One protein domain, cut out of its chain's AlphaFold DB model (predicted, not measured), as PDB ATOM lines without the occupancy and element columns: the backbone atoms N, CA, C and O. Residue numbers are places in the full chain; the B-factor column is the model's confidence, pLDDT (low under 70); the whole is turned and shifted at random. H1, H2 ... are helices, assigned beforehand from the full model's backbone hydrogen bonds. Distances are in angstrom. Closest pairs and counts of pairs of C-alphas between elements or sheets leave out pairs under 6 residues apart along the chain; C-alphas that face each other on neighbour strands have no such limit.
ATOM      1  N   LYS A 454     -18.129   4.190 -25.983       87.69
ATOM      2  CA  LYS A 454     -19.441   4.272 -25.331       87.69
ATOM      3  C   LYS A 454     -20.438   3.281 -25.941       87.69
ATOM      4  O   LYS A 454     -20.571   3.203 -27.159       87.69
ATOM      5  N   LEU A 455     -21.131   2.531 -25.088       87.00
ATOM      6  CA  LEU A 455     -22.090   1.510 -25.495       87.00
ATOM      7  C   LEU A 455     -23.321   2.121 -26.177       87.00
ATOM      8  O   LEU A 455     -23.868   3.119 -25.714       87.00
ATOM      9  N   SER A 456     -23.803   1.484 -27.244       87.56
ATOM     10  CA  SER A 456     -25.085   1.809 -27.876       87.56
ATOM     11  C   SER A 456     -25.739   0.549 -28.456       87.56
ATOM     12  O   SER A 456     -25.026  -0.415 -28.761       87.56
ATOM     13  N   PRO A 457     -27.070   0.534 -28.686       88.19
ATOM     14  CA  PRO A 457     -27.736  -0.600 -29.334       88.19
ATOM     15  C   PRO A 457     -27.095  -0.975 -30.680       88.19
ATOM     16  O   PRO A 457     -26.903  -2.149 -30.979       88.19
ATOM     17  N   GLY A 458     -26.661   0.018 -31.464       85.94
ATOM     18  CA  GLY A 458     -25.997  -0.221 -32.748       85.94
ATOM     19  C   GLY A 458     -24.640  -0.928 -32.646       85.94
ATOM     20  O   GLY A 458     -24.227  -1.551 -33.618       85.94
ATOM     21  N   LEU A 459     -23.956  -0.841 -31.498       87.25
ATOM     22  CA  LEU A 459     -22.691  -1.539 -31.230       87.25
ATOM     23  C   LEU A 459     -22.895  -2.934 -30.621       87.25
ATOM     24  O   LEU A 459     -22.097  -3.835 -30.879       87.25
ATOM     25  N   LEU A 460     -23.954  -3.118 -29.825       88.88
ATOM     26  CA  LEU A 460     -24.322  -4.418 -29.248       88.88
ATOM     27  C   LEU A 460     -24.841  -5.399 -30.304       88.88
ATOM     28  O   LEU A 460     -24.528  -6.584 -30.248       88.88
ATOM     29  N   PHE A 461     -25.614  -4.893 -31.264       89.62
ATOM     30  CA  PHE A 461     -26.263  -5.678 -32.317       89.62
ATOM     31  C   PHE A 461     -25.658  -5.377 -33.696       89.62
ATOM     32  O   PHE A 461     -26.351  -5.372 -34.713       89.62
ATOM     33  N   GLY A 462     -24.358  -5.069 -33.731       82.44
ATOM     34  CA  GLY A 462     -23.621  -4.854 -34.971       82.44
ATOM     35  C   GLY A 462     -23.558  -6.135 -35.811       82.44
ATOM     36  O   GLY A 462     -23.049  -7.161 -35.362       82.44
ATOM     37  N   GLY A 463     -24.063  -6.082 -37.044       76.69
ATOM     38  CA  GLY A 463     -23.855  -7.139 -38.037       76.69
ATOM     39  C   GLY A 463     -22.416  -7.156 -38.579       76.69
ATOM     40  O   GLY A 463     -21.595  -6.336 -38.168       76.69
ATOM     41  N   PRO A 464     -22.091  -8.019 -39.558       76.06
ATOM     42  CA  PRO A 464     -20.753  -8.086 -40.165       76.06
ATOM     43  C   PRO A 464     -20.316  -6.779 -40.855       76.06
ATOM     44  O   PRO A 464     -19.140  -6.587 -41.153       76.06
ATOM     45  N   SER A 465     -21.258  -5.871 -41.118       79.75
ATOM     46  CA  SER A 465     -21.024  -4.563 -41.730       79.75
ATOM     47  C   SER A 465     -20.637  -3.462 -40.732       79.75
ATOM     48  O   SER A 465     -20.301  -2.358 -41.168       79.75
ATOM     49  N   TRP A 466     -20.664  -3.720 -39.417       87.31
ATOM     50  CA  TRP A 466     -20.313  -2.747 -38.375       87.31
ATOM     51  C   TRP A 466     -19.561  -3.385 -37.191       87.31
ATOM     52  O   TRP A 466     -19.385  -4.596 -37.139       87.31
ATOM     53  N   PHE A 467     -19.061  -2.565 -36.259       85.75
ATOM     54  CA  PHE A 467     -18.281  -3.033 -35.109       85.75
ATOM     55  C   PHE A 467     -19.111  -3.915 -34.168       85.75
ATOM     56  O   PHE A 467     -20.240  -3.563 -33.823       85.75
ATOM     57  N   GLN A 468     -18.514  -5.020 -33.713       80.38
ATOM     58  CA  GLN A 468     -19.123  -5.977 -32.782       80.38
ATOM     59  C   GLN A 468     -18.490  -5.838 -31.394       80.38
ATOM     60  O   GLN A 468     -17.431  -6.394 -31.120       80.38
ATOM     61  N   HIS A 469     -19.132  -5.076 -30.504       79.50
ATOM     62  CA  HIS A 469     -18.541  -4.696 -29.210       79.50
ATOM     63  C   HIS A 469     -18.329  -5.876 -28.244       79.50
ATOM     64  O   HIS A 469     -17.418  -5.864 -27.418       79.50
ATOM     65  N   LEU A 470     -19.164  -6.913 -28.357       82.69
ATOM     66  CA  LEU A 470     -19.136  -8.109 -27.510       82.69
ATOM     67  C   LEU A 470     -18.526  -9.328 -28.216       82.69
ATOM     68  O   LEU A 470     -18.816 -10.460 -27.837       82.69
ATOM     69  N   ASP A 471     -17.675  -9.127 -29.223       73.50
ATOM     70  CA  ASP A 471     -17.054 -10.226 -29.978       73.50
ATOM     71  C   ASP A 471     -16.286 -11.214 -29.072       73.50
ATOM     72  O   ASP A 471     -16.333 -12.425 -29.272       73.50
ATOM     73  N   HIS A 472     -15.700 -10.735 -27.967       67.19
ATOM     74  CA  HIS A 472     -15.105 -11.591 -26.931       67.19
ATOM     75  C   HIS A 472     -16.038 -12.655 -26.367       67.19
ATOM     76  O   HIS A 472     -15.584 -13.750 -26.051       67.19
ATOM     77  N   ALA A 473     -17.332 -12.352 -26.246       65.94
ATOM     78  CA  ALA A 473     -18.307 -13.293 -25.713       65.94
ATOM     79  C   ALA A 473     -18.486 -14.523 -26.624       65.94
ATOM     80  O   ALA A 473     -19.026 -15.535 -26.176       65.94
ATOM     81  N   ARG A 474     -18.032 -14.452 -27.887       63.97
ATOM     82  CA  ARG A 474     -18.062 -15.553 -28.865       63.97
ATOM     83  C   ARG A 474     -16.936 -16.555 -28.660       63.97
ATOM     84  O   ARG A 474     -17.089 -17.729 -28.993       63.97
ATOM     85  N   HIS A 475     -15.799 -16.096 -28.151       64.81
ATOM     86  CA  HIS A 475     -14.613 -16.921 -27.985       64.81
ATOM     87  C   HIS A 475     -14.584 -17.546 -26.589       64.81
ATOM     88  O   HIS A 475     -14.965 -16.926 -25.599       64.81
ATOM     89  N   GLN A 476     -14.124 -18.797 -26.490       56.59
ATOM     90  CA  GLN A 476     -13.863 -19.416 -25.190       56.59
ATOM     91  C   GLN A 476     -12.661 -18.718 -24.544       56.59
ATOM     92  O   GLN A 476     -11.524 -18.917 -24.974       56.59
ATOM     93  N   GLY A 477     -12.933 -17.874 -23.551       67.25
ATOM     94  CA  GLY A 477     -11.925 -17.134 -22.799       67.25
ATOM     95  C   GLY A 477     -11.559 -17.785 -21.464       67.25
ATOM     96  O   GLY A 477     -11.705 -18.994 -21.246       67.25
ATOM     97  N   ASP A 478     -11.089 -16.943 -20.547       74.12
ATOM     98  CA  ASP A 478     -10.770 -17.320 -19.166       74.12
ATOM     99  C   ASP A 478     -12.023 -17.768 -18.388       74.12
ATOM    100  O   ASP A 478     -11.937 -18.635 -17.524       74.12
ATOM    101  N   PHE A 479     -13.208 -17.287 -18.780       85.88
ATOM    102  CA  PHE A 479     -14.481 -17.559 -18.110       85.88
ATOM    103  C   PHE A 479     -15.396 -18.505 -18.895       85.88
ATOM    104  O   PHE A 479     -15.407 -18.517 -20.130       85.88
ATOM    105  N   ASP A 480     -16.224 -19.267 -18.171       88.31
ATOM    106  CA  ASP A 480     -17.371 -19.953 -18.765       88.31
ATOM    107  C   ASP A 480     -18.471 -18.928 -19.078       88.31
ATOM    108  O   ASP A 480     -19.206 -18.458 -18.206       88.31
ATOM    109  N   MET A 481     -18.606 -18.587 -20.359       89.12
ATOM    110  CA  MET A 481     -19.597 -17.612 -20.812       89.12
ATOM    111  C   MET A 481     -21.046 -18.044 -20.553       89.12
ATOM    112  O   MET A 481     -21.939 -17.191 -20.540       89.12
ATOM    113  N   SER A 482     -21.312 -19.337 -20.330       90.88
ATOM    114  CA  SER A 482     -22.641 -19.800 -19.924       90.88
ATOM    115  C   SER A 482     -23.000 -19.337 -18.513       90.88
ATOM    116  O   SER A 482     -24.116 -18.855 -18.310       90.88
ATOM    117  N   TRP A 483     -22.040 -19.372 -17.584       93.31
ATOM    118  CA  TRP A 483     -22.196 -18.835 -16.234       93.31
ATOM    119  C   TRP A 483     -22.448 -17.325 -16.273       93.31
ATOM    120  O   TRP A 483     -23.451 -16.859 -15.733       93.31
ATOM    121  N   VAL A 484     -21.629 -16.568 -17.014       94.25
ATOM    122  CA  VAL A 484     -21.795 -15.108 -17.153       94.25
ATOM    123  C   VAL A 484     -23.169 -14.753 -17.733       94.25
ATOM    124  O   VAL A 484     -23.892 -13.926 -17.175       94.25
ATOM    125  N   GLN A 485     -23.583 -15.412 -18.823       94.25
ATOM    126  CA  GLN A 485     -24.898 -15.188 -19.432       94.25
ATOM    127  C   GLN A 485     -26.045 -15.524 -18.469       94.25
ATOM    128  O   GLN A 485     -27.048 -14.809 -18.444       94.25
ATOM    129  N   ASN A 486     -25.932 -16.600 -17.688       95.31
ATOM    130  CA  ASN A 486     -26.948 -16.984 -16.709       95.31
ATOM    131  C   ASN A 486     -27.021 -15.994 -15.541       95.31
ATOM    132  O   ASN A 486     -28.128 -15.648 -15.128       95.31
ATOM    133  N   THR A 487     -25.885 -15.488 -15.057       96.06
ATOM    134  CA  THR A 487     -25.829 -14.433 -14.033       96.06
ATOM    135  C   THR A 487     -26.547 -13.181 -14.531       96.06
ATOM    136  O   THR A 487     -27.488 -12.707 -13.895       96.06
ATOM    137  N   LEU A 488     -26.202 -12.707 -15.733       95.75
ATOM    138  CA  LEU A 488     -26.861 -11.556 -16.357       95.75
ATOM    139  C   LEU A 488     -28.356 -11.799 -16.589       95.75
ATOM    140  O   LEU A 488     -29.168 -10.906 -16.347       95.75
ATOM    141  N   LYS A 489     -28.747 -13.011 -16.999       94.94
ATOM    142  CA  LYS A 489     -30.154 -13.398 -17.146       94.94
ATOM    143  C   LYS A 489     -30.896 -13.258 -15.823       94.94
ATOM    144  O   LYS A 489     -31.959 -12.641 -15.810       94.94
ATOM    145  N   GLN A 490     -30.376 -13.840 -14.742       93.31
ATOM    146  CA  GLN A 490     -31.021 -13.778 -13.432       93.31
ATOM    147  C   GLN A 490     -31.172 -12.325 -12.979       93.31
ATOM    148  O   GLN A 490     -32.285 -11.917 -12.665       93.31
ATOM    149  N   LEU A 491     -30.112 -11.520 -13.068       93.19
ATOM    150  CA  LEU A 491     -30.125 -10.111 -12.663       93.19
ATOM    151  C   LEU A 491     -31.051  -9.243 -13.529       93.19
ATOM    152  O   LEU A 491     -31.789  -8.412 -13.003       93.19
ATOM    153  N   ALA A 492     -31.100  -9.468 -14.844       92.94
ATOM    154  CA  ALA A 492     -32.028  -8.769 -15.735       92.94
ATOM    155  C   ALA A 492     -33.500  -9.127 -15.440       92.94
ATOM    156  O   ALA A 492     -34.393  -8.283 -15.595       92.94
ATOM    157  N   HIS A 493     -33.774 -10.359 -14.988       89.50
ATOM    158  CA  HIS A 493     -35.119 -10.848 -14.657       89.50
ATOM    159  C   HIS A 493     -35.526 -10.630 -13.193       89.50
ATOM    160  O   HIS A 493     -36.726 -10.515 -12.942       89.50
ATOM    161  N   SER A 494     -34.592 -10.444 -12.263       83.81
ATOM    162  CA  SER A 494     -34.873 -10.093 -10.864       83.81
ATOM    163  C   SER A 494     -34.872  -8.581 -10.618       83.81
ATOM    164  O   SER A 494     -35.711  -8.086  -9.870       83.81
ATOM    165  N   GLY A 495     -33.986  -7.836 -11.285       69.00
ATOM    166  CA  GLY A 495     -33.771  -6.404 -11.067       69.00
ATOM    167  C   GLY A 495     -34.748  -5.484 -11.801       69.00
ATOM    168  O   GLY A 495     -35.595  -5.926 -12.575       69.00
ATOM    169  N   THR A 496     -34.609  -4.177 -11.580       67.81
ATOM    170  CA  THR A 496     -35.390  -3.106 -12.230       67.81
ATOM    171  C   THR A 496     -34.528  -2.250 -13.161       67.81
ATOM    172  O   THR A 496     -34.758  -1.050 -13.271       67.81
ATOM    173  N   ALA A 497     -33.508  -2.838 -13.794       80.88
ATOM    174  CA  ALA A 497     -32.542  -2.125 -14.632       80.88
ATOM    175  C   ALA A 497     -32.712  -2.483 -16.127       80.88
ATOM    176  O   ALA A 497     -32.140  -3.478 -16.586       80.88
ATOM    177  N   PRO A 498     -33.462  -1.681 -16.912       85.12
ATOM    178  CA  PRO A 498     -33.628  -1.875 -18.356       85.12
ATOM    179  C   PRO A 498     -32.313  -1.923 -19.139       85.12
ATOM    180  O   PRO A 498     -32.151  -2.768 -20.018       85.12
ATOM    181  N   ARG A 499     -31.339  -1.076 -18.783       88.94
ATOM    182  CA  ARG A 499     -30.016  -1.040 -19.431       88.94
ATOM    183  C   ARG A 499     -29.251  -2.363 -19.272       88.94
ATOM    184  O   ARG A 499     -28.631  -2.825 -20.225       88.94
ATOM    185  N   LEU A 500     -29.375  -3.047 -18.127       93.25
ATOM    186  CA  LEU A 500     -28.800  -4.389 -17.961       93.25
ATOM    187  C   LEU A 500     -29.517  -5.427 -18.831       93.25
ATOM    188  O   LEU A 500     -28.877  -6.325 -19.371       93.25
ATOM    189  N   ALA A 501     -30.838  -5.310 -18.988       93.88
ATOM    190  CA  ALA A 501     -31.598  -6.184 -19.878       93.88
ATOM    191  C   ALA A 501     -31.169  -6.012 -21.345       93.88
ATOM    192  O   ALA A 501     -31.033  -7.011 -22.054       93.88
ATOM    193  N   LEU A 502     -30.897  -4.775 -21.775       93.12
ATOM    194  CA  LEU A 502     -30.333  -4.471 -23.092       93.12
ATOM    195  C   LEU A 502     -28.963  -5.142 -23.275       93.12
ATOM    196  O   LEU A 502     -28.746  -5.838 -24.268       93.12
ATOM    197  N   TYR A 503     -28.069  -4.994 -22.295       94.19
ATOM    198  CA  TYR A 503     -26.746  -5.621 -22.322       94.19
ATOM    199  C   TYR A 503     -26.829  -7.155 -22.354       94.19
ATOM    200  O   TYR A 503     -26.190  -7.799 -23.184       94.19
ATOM    201  N   TYR A 504     -27.665  -7.755 -21.500       95.31
ATOM    202  CA  TYR A 504     -27.916  -9.200 -21.475       95.31
ATOM    203  C   TYR A 504     -28.417  -9.719 -22.830       95.31
ATOM    204  O   TYR A 504     -27.967 -10.770 -23.297       95.31
ATOM    205  N   LEU A 505     -29.322  -8.984 -23.483       95.25
ATOM    206  CA  LEU A 505     -29.792  -9.331 -24.821       95.25
ATOM    207  C   LEU A 505     -28.651  -9.269 -25.848       95.25
ATOM    208  O   LEU A 505     -28.549 -10.165 -26.684       95.25
ATOM    209  N   GLY A 506     -27.762  -8.277 -25.740       93.62
ATOM    210  CA  GLY A 506     -26.544  -8.177 -26.547       93.62
ATOM    211  C   GLY A 506     -25.600  -9.369 -26.358       93.62
ATOM    212  O   GLY A 506     -25.122  -9.931 -27.339       93.62
ATOM    213  N   VAL A 507     -25.392  -9.831 -25.119       92.69
ATOM    214  CA  VAL A 507     -24.599 -11.046 -24.832       92.69
ATOM    215  C   VAL A 507     -25.246 -12.291 -25.447       92.69
ATOM    216  O   VAL A 507     -24.546 -13.116 -26.031       92.69
ATOM    217  N   CYS A 508     -26.576 -12.422 -25.363       93.50
ATOM    218  CA  CYS A 508     -27.294 -13.524 -26.014       93.50
ATOM    219  C   CYS A 508     -27.100 -13.497 -27.534       93.50
ATOM    220  O   CYS A 508     -26.847 -14.541 -28.127       93.50
ATOM    221  N   PHE A 509     -27.195 -12.313 -28.146       92.50
ATOM    222  CA  PHE A 509     -26.996 -12.141 -29.581       92.50
ATOM    223  C   PHE A 509     -25.566 -12.473 -30.000       92.50
ATOM    224  O   PHE A 509     -25.381 -13.215 -30.954       92.50
ATOM    225  N   ALA A 510     -24.560 -11.996 -29.263       89.50
ATOM    226  CA  ALA A 510     -23.165 -12.305 -29.559       89.50
ATOM    227  C   ALA A 510     -22.907 -13.821 -29.540       89.50
ATOM    228  O   ALA A 510     -22.261 -14.344 -30.443       89.50
ATOM    229  N   ARG A 511     -23.437 -14.541 -28.543       88.38
ATOM    230  CA  ARG A 511     -23.199 -15.985 -28.385       88.38
ATOM    231  C   ARG A 511     -23.993 -16.847 -29.359       88.38
ATOM    232  O   ARG A 511     -23.426 -17.745 -29.974       88.38
ATOM    233  N   GLU A 512     -25.292 -16.595 -29.474       89.25
ATOM    234  CA  GLU A 512     -26.224 -17.417 -30.251       89.25
ATOM    235  C   GLU A 512     -27.231 -16.522 -31.005       89.25
ATOM    236  O   GLU A 512     -28.401 -16.448 -30.600       89.25
ATOM    237  N   PRO A 513     -26.812 -15.861 -32.109       88.94
ATOM    238  CA  PRO A 513     -27.637 -14.895 -32.844       88.94
ATOM    239  C   PRO A 513     -29.008 -15.449 -33.259       88.94
ATOM    240  O   PRO A 513     -30.031 -14.783 -33.100       88.94
ATOM    241  N   GLU A 514     -29.054 -16.705 -33.710       89.00
ATOM    242  CA  GLU A 514     -30.272 -17.378 -34.189       89.00
ATOM    243  C   GLU A 514     -31.321 -17.600 -33.080       89.00
ATOM    244  O   GLU A 514     -32.522 -17.709 -33.339       89.00
ATOM    245  N   SER A 515     -30.891 -17.649 -31.815       90.50
ATOM    246  CA  SER A 515     -31.754 -17.963 -30.670       90.50
ATOM    247  C   SER A 515     -32.424 -16.730 -30.041       90.50
ATOM    248  O   SER A 515     -33.218 -16.866 -29.102       90.50
ATOM    249  N   ILE A 516     -32.161 -15.525 -30.568       93.25
ATOM    250  CA  ILE A 516     -32.463 -14.236 -29.922       93.25
ATOM    251  C   ILE A 516     -33.954 -13.985 -29.642       93.25
ATOM    252  O   ILE A 516     -34.320 -13.280 -28.698       93.25
ATOM    253  N   ARG A 517     -34.848 -14.627 -30.403       94.44
ATOM    254  CA  ARG A 517     -36.311 -14.474 -30.292       94.44
ATOM    255  C   ARG A 517     -36.852 -14.771 -28.896       94.44
ATOM    256  O   ARG A 517     -37.746 -14.075 -28.413       94.44
ATOM    257  N   LYS A 518     -36.361 -15.835 -28.254       94.50
ATOM    258  CA  LYS A 518     -36.839 -16.275 -26.934       94.50
ATOM    259  C   LYS A 518     -36.436 -15.301 -25.815       94.50
ATOM    260  O   LYS A 518     -37.345 -14.866 -25.102       94.50
ATOM    261  N   PRO A 519     -35.147 -14.933 -25.642       94.62
ATOM    262  CA  PRO A 519     -34.752 -13.952 -24.635       94.62
ATOM    263  C   PRO A 519     -35.371 -12.575 -24.903       94.62
ATOM    264  O   PRO A 519     -35.900 -11.982 -23.967       94.62
ATOM    265  N   ALA A 520     -35.436 -12.111 -26.159       94.81
ATOM    266  CA  ALA A 520     -36.056 -10.825 -26.488       94.81
ATOM    267  C   ALA A 520     -37.525 -10.756 -26.039       94.81
ATOM    268  O   ALA A 520     -37.915  -9.852 -25.304       94.81
ATOM    269  N   LYS A 521     -38.346 -11.755 -26.397       93.94
ATOM    270  CA  LYS A 521     -39.767 -11.794 -26.002       93.94
ATOM    271  C   LYS A 521     -39.963 -11.864 -24.487       93.94
ATOM    272  O   LYS A 521     -40.908 -11.266 -23.974       93.94
ATOM    273  N   ALA A 522     -39.095 -12.581 -23.772       94.12
ATOM    274  CA  ALA A 522     -39.144 -12.646 -22.313       94.12
ATOM    275  C   ALA A 522     -38.878 -11.270 -21.677       94.12
ATOM    276  O   ALA A 522     -39.628 -10.850 -20.794       94.12
ATOM    277  N   LEU A 523     -37.876 -10.540 -22.179       93.31
ATOM    278  CA  LEU A 523     -37.542  -9.197 -21.703       93.31
ATOM    279  C   LEU A 523     -38.617  -8.169 -22.063       93.31
ATOM    280  O   LEU A 523     -39.016  -7.404 -21.193       93.31
ATOM    281  N   LEU A 524     -39.155  -8.191 -23.286       91.69
ATOM    282  CA  LEU A 524     -40.238  -7.287 -23.703       91.69
ATOM    283  C   LEU A 524     -41.518  -7.494 -22.884       91.69
ATOM    284  O   LEU A 524     -42.234  -6.539 -22.597       91.69
ATOM    285  N   LYS A 525     -41.799  -8.734 -22.455       91.88
ATOM    286  CA  LYS A 525     -42.910  -9.014 -21.534       91.88
ATOM    287  C   LYS A 525     -42.683  -8.377 -20.160       91.88
ATOM    288  O   LYS A 525     -43.644  -7.932 -19.539       91.88
ATOM    289  N   LYS A 526     -41.437  -8.362 -19.678       89.81
ATOM    290  CA  LYS A 526     -41.071  -7.767 -18.388       89.81
ATOM    291  C   LYS A 526     -41.012  -6.237 -18.449       89.81
ATOM    292  O   LYS A 526     -41.456  -5.576 -17.516       89.81
ATOM    293  N   TYR A 527     -40.501  -5.692 -19.548       89.25
ATOM    294  CA  TYR A 527     -40.247  -4.269 -19.760       89.25
ATOM    295  C   TYR A 527     -41.018  -3.740 -20.985       89.25
ATOM    296  O   TYR A 527     -40.415  -3.324 -21.975       89.25
ATOM    297  N   PRO A 528     -42.363  -3.736 -20.954       86.75
ATOM    298  CA  PRO A 528     -43.171  -3.379 -22.122       86.75
ATOM    299  C   PRO A 528     -43.046  -1.906 -22.542       86.75
ATOM    300  O   PRO A 528     -43.388  -1.582 -23.679       86.75
ATOM    301  N   CYS A 529     -42.567  -1.032 -21.648       84.25
ATOM    302  CA  CYS A 529     -42.426   0.412 -21.861       84.25
ATOM    303  C   CYS A 529     -41.010   0.851 -22.291       84.25
ATOM    304  O   CYS A 529     -40.785   2.041 -22.488       84.25
ATOM    305  N   GLU A 530     -40.063  -0.076 -22.439       85.81
ATOM    306  CA  GLU A 530     -38.661   0.244 -22.733       85.81
ATOM    307  C   GLU A 530     -38.379   0.140 -24.238       85.81
ATOM    308  O   GLU A 530     -38.164  -0.955 -24.758       85.81
ATOM    309  N   ALA A 531     -38.380   1.267 -24.966       86.44
ATOM    310  CA  ALA A 531     -38.195   1.239 -26.426       86.44
ATOM    311  C   ALA A 531     -36.831   0.725 -26.874       86.44
ATOM    312  O   ALA A 531     -36.755   0.114 -27.933       86.44
ATOM    313  N   GLU A 532     -35.772   0.926 -26.090       87.31
ATOM    314  CA  GLU A 532     -34.434   0.443 -26.446       87.31
ATOM    315  C   GLU A 532     -34.387  -1.081 -26.592       87.31
ATOM    316  O   GLU A 532     -33.629  -1.593 -27.408       87.31
ATOM    317  N   LEU A 533     -35.242  -1.821 -25.873       90.62
ATOM    318  CA  LEU A 533     -35.353  -3.272 -26.033       90.62
ATOM    319  C   LEU A 533     -36.072  -3.664 -27.330       90.62
ATOM    320  O   LEU A 533     -35.725  -4.677 -27.936       90.62
ATOM    321  N   TYR A 534     -37.056  -2.876 -27.774       92.00
ATOM    322  CA  TYR A 534     -37.676  -3.074 -29.088       92.00
ATOM    323  C   TYR A 534     -36.697  -2.718 -30.209       92.00
ATOM    324  O   TYR A 534     -36.624  -3.444 -31.197       92.00
ATOM    325  N   ASP A 535     -35.932  -1.636 -30.029       91.12
ATOM    326  CA  ASP A 535     -34.876  -1.199 -30.942       91.12
ATOM    327  C   ASP A 535     -33.807  -2.287 -31.103       91.12
ATOM    328  O   ASP A 535     -33.526  -2.754 -32.205       91.12
ATOM    329  N   ALA A 536     -33.298  -2.784 -29.978       92.25
ATOM    330  CA  ALA A 536     -32.356  -3.890 -29.909       92.25
ATOM    331  C   ALA A 536     -32.874  -5.161 -30.584       92.25
ATOM    332  O   ALA A 536     -32.153  -5.787 -31.358       92.25
ATOM    333  N   TYR A 537     -34.127  -5.538 -30.321       94.19
ATOM    334  CA  TYR A 537     -34.713  -6.723 -30.938       94.19
ATOM    335  C   TYR A 537     -34.839  -6.571 -32.461       94.19
ATOM    336  O   TYR A 537     -34.525  -7.504 -33.196       94.19
ATOM    337  N   ALA A 538     -35.237  -5.389 -32.941       93.88
ATOM    338  CA  ALA A 538     -35.294  -5.107 -34.369       93.88
ATOM    339  C   ALA A 538     -33.904  -5.125 -35.023       93.88
ATOM    340  O   ALA A 538     -33.750  -5.712 -36.091       93.88
ATOM    341  N   LEU A 539     -32.888  -4.538 -34.380       93.00
ATOM    342  CA  LEU A 539     -31.502  -4.577 -34.857       93.00
ATOM    343  C   LEU A 539     -30.953  -6.004 -34.922       93.00
ATOM    344  O   LEU A 539     -30.299  -6.348 -35.899       93.00
ATOM    345  N   ALA A 540     -31.242  -6.834 -33.917       93.25
ATOM    346  CA  ALA A 540     -30.811  -8.228 -33.889       93.25
ATOM    347  C   ALA A 540     -31.432  -9.053 -35.029       93.25
ATOM    348  O   ALA A 540     -30.724  -9.796 -35.698       93.25
ATOM    349  N   GLU A 541     -32.740  -8.911 -35.271       93.44
ATOM    350  CA  GLU A 541     -33.414  -9.603 -36.381       93.44
ATOM    351  C   GLU A 541     -32.928  -9.073 -37.740       93.44
ATOM    352  O   GLU A 541     -32.683  -9.864 -38.642       93.44
ATOM    353  N   TYR A 542     -32.692  -7.761 -37.879       92.31
ATOM    354  CA  TYR A 542     -32.094  -7.197 -39.096       92.31
ATOM    355  C   TYR A 542     -30.676  -7.734 -39.343       92.31
ATOM    356  O   TYR A 542     -30.338  -8.076 -40.469       92.31
ATOM    357  N   ALA A 543     -29.857  -7.862 -38.296       90.50
ATOM    358  CA  ALA A 543     -28.516  -8.435 -38.395       90.50
ATOM    359  C   ALA A 543     -28.511  -9.949 -38.694       90.50
ATOM    360  O   ALA A 543     -27.502 -10.454 -39.177       90.50
ATOM    361  N   ASN A 544     -29.620 -10.649 -38.429       90.81
ATOM    362  CA  ASN A 544     -29.866 -12.042 -38.818       90.81
ATOM    363  C   ASN A 544     -30.518 -12.172 -40.214       90.81
ATOM    364  O   ASN A 544     -31.022 -13.243 -40.546       90.81
ATOM    365  N   ASP A 545     -30.554 -11.096 -41.008       89.88
ATOM    366  CA  ASP A 545     -31.199 -11.021 -42.329       89.88
ATOM    367  C   ASP A 545     -32.740 -11.222 -42.321       89.88
ATOM    368  O   ASP A 545     -33.360 -11.424 -43.367       89.88
ATOM    369  N   ASP A 546     -33.399 -11.090 -41.162       90.88
ATOM    370  CA  ASP A 546     -34.860 -11.174 -40.984       90.88
ATOM    371  C   ASP A 546     -35.525  -9.772 -40.998       90.88
ATOM    372  O   ASP A 546     -36.225  -9.353 -40.062       90.88
ATOM    373  N   GLU A 547     -35.342  -9.019 -42.089       90.88
ATOM    374  CA  GLU A 547     -35.818  -7.626 -42.234       90.88
ATOM    375  C   GLU A 547     -37.327  -7.464 -41.968       90.88
ATOM    376  O   GLU A 547     -37.765  -6.532 -41.285       90.88
ATOM    377  N   ASP A 548     -38.143  -8.398 -42.461       90.38
ATOM    378  CA  ASP A 548     -39.597  -8.368 -42.287       90.38
ATOM    379  C   ASP A 548     -40.008  -8.352 -40.809       90.38
ATOM    380  O   ASP A 548     -41.018  -7.741 -40.442       90.38
ATOM    381  N   VAL A 549     -39.265  -9.059 -39.952       91.88
ATOM    382  CA  VAL A 549     -39.526  -9.097 -38.509       91.88
ATOM    383  C   VAL A 549     -39.081  -7.784 -37.879       91.88
ATOM    384  O   VAL A 549     -39.862  -7.193 -37.130       91.88
ATOM    385  N   ALA A 550     -37.900  -7.280 -38.240       91.81
ATOM    386  CA  ALA A 550     -37.390  -6.000 -37.758       91.81
ATOM    387  C   ALA A 550     -38.369  -4.844 -38.041       91.81
ATOM    388  O   ALA A 550     -38.764  -4.115 -37.125       91.81
ATOM    389  N   ILE A 551     -38.865  -4.729 -39.279       91.38
ATOM    390  CA  ILE A 551     -39.838  -3.695 -39.671       91.38
ATOM    391  C   ILE A 551     -41.174  -3.871 -38.933       91.38
ATOM    392  O   ILE A 551     -41.790  -2.887 -38.506       91.38
ATOM    393  N   LYS A 552     -41.650  -5.110 -38.740       91.88
ATOM    394  CA  LYS A 552     -42.875  -5.376 -37.959       91.88
ATOM    395  C   LYS A 552     -42.724  -4.929 -36.507       91.88
ATOM    396  O   LYS A 552     -43.632  -4.291 -35.976       91.88
ATOM    397  N   VAL A 553     -41.585  -5.215 -35.877       91.88
ATOM    398  CA  VAL A 553     -41.296  -4.790 -34.500       91.88
ATOM    399  C   VAL A 553     -41.294  -3.263 -34.415       91.88
ATOM    400  O   VAL A 553     -42.070  -2.712 -33.634       91.88
ATOM    401  N   LEU A 554     -40.539  -2.573 -35.276       90.94
ATOM    402  CA  LEU A 554     -40.441  -1.106 -35.281       90.94
ATOM    403  C   LEU A 554     -41.785  -0.422 -35.560       90.94
ATOM    404  O   LEU A 554     -42.181   0.494 -34.835       90.94
ATOM    405  N   SER A 555     -42.534  -0.886 -36.563       89.56
ATOM    406  CA  SER A 555     -43.854  -0.325 -36.895       89.56
ATOM    407  C   SER A 555     -44.883  -0.532 -35.778       89.56
ATOM    408  O   SER A 555     -45.661   0.376 -35.471       89.56
ATOM    409  N   SER A 556     -44.866  -1.696 -35.118       88.56
ATOM    410  CA  SER A 556     -45.745  -1.975 -33.978       88.56
ATOM    411  C   SER A 556     -45.383  -1.142 -32.744       88.56
ATOM    412  O   SER A 556     -46.271  -0.582 -32.101       88.56
ATOM    413  N   ALA A 557     -44.087  -0.991 -32.452       87.88
ATOM    414  CA  ALA A 557     -43.589  -0.243 -31.304       87.88
ATOM    415  C   ALA A 557     -43.830   1.267 -31.460       87.88
ATOM    416  O   ALA A 557     -44.367   1.902 -30.556       87.88
ATOM    417  N   THR A 558     -43.538   1.837 -32.632       85.88
ATOM    418  CA  THR A 558     -43.764   3.269 -32.925       85.88
ATOM    419  C   THR A 558     -45.241   3.676 -32.908       85.88
ATOM    420  O   THR A 558     -45.551   4.846 -32.671       85.88
ATOM    421  N   SER A 559     -46.148   2.720 -33.130       82.38
ATOM    422  CA  SER A 559     -47.604   2.914 -33.063       82.38
ATOM    423  C   SER A 559     -48.192   2.626 -31.672       82.38
ATOM    424  O   SER A 559     -49.388   2.829 -31.445       82.38
ATOM    425  N   SER A 560     -47.383   2.128 -30.730       82.81
ATOM    426  CA  SER A 560     -47.835   1.743 -29.395       82.81
ATOM    427  C   SER A 560     -48.036   2.957 -28.495       82.81
ATOM    428  O   SER A 560     -47.123   3.743 -28.249       82.81
ATOM    429  N   LYS A 561     -49.226   3.061 -27.894       73.62
ATOM    430  CA  LYS A 561     -49.547   4.111 -26.910       73.62
ATOM    431  C   LYS A 561     -48.782   3.959 -25.590       73.62
ATOM    432  O   LYS A 561     -48.735   4.902 -24.812       73.62
TER     433      LYS A 561
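What this domain is: This is residues 454 to 561 of the 888 residues of an uncharacterized protein of Purpureocillium lilacinum (UniProt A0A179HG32). Four helices, H3, H4, H6 and H7, stand side by side in a row, neighbours running opposite ways but for H4 and H6, and H5 packs on H4 and H6 from one side. The short H1 packs on H4 and H6 from the other side, and the short H2 packs on the last residues of H4. The printed part has 108 residues with seven named helices, H1 to H7 in order, and no named strand; the class is all helix, with 71 residues in the helices. The whole is compact, with a radius of gyration of the C-alphas of 13.3 A and spans of 44 by 34 by 26 A.

Where its parts are: H1 is residues 457 to 460, beginning at C-alpha 457 at (-27.736, -0.600, -29.334), and H2 is residues 471 to 474. H3, residues 481 to 494, is 19.7 A long, and H4, residues 498 to 511, is 20.2 A long from C-alpha 498 at (-33.628, -1.875, -18.356). H5 is residues 517 to 526, 14.5 A. H6 is residues 531 to 543, 18.2 A. H7, residues 547 to 558, is 16.4 A long and ends at C-alpha 558 at (-43.764, 3.269, -32.925).

How they stand to each other: H4 is the hub, touching five other helices. H4, H5 and H6 form an up and down bundle, each running against the one before it in the chain. H4 and H5, a hairpin, touch at a shallow tilt of 7 degrees, with the C-alphas of Leu 505 and Ala 520 closest at 6.7 A. H5 and H6, also a hairpin, touch through residues 533 to 537 of H6 alone; the closest C-alphas are those of Ala 520 and Tyr 537, 6.2 A. H4 and H6 run the same way at 12 degrees, a shallow tilt, with the C-alphas of Leu 502 and Leu 533 closest at 5.9 A. The hairpin of H3 and H4 has a shallow tilt of 27 degrees, and the C-alphas of Ala 492 and Ala 501 are closest at 4.9 A. In the hairpin of H6 and H7 the closest C-alphas, of Ala 538 and Ala 550, are 4.1 A apart. H1 touches H4, closest at the C-alphas of Leu 460 and Gly 506, 5.1 A, and touches H6, closest at those of Pro 457 and Ala 536, 5.7 A. H2 touches residues 507 to 511 of H4 alone, with the C-alphas of Arg 474 and Arg 511 closest at 5.2 A. H3 and H7 are apart. Every O i to N i+4 pair is within hydrogen-bond range in H3, H4, H5, H6 and H7; H1 and H2 are too short for such a pair.

The domain as a whole: The two C-alphas farthest apart, of Asp 478 and Lys 561, are 45.0 A apart. The printed part has no cut and no long link. The mean pLDDT of the printed part is 87.6, and residues 472 to 477 and 495 to 496 are under 70.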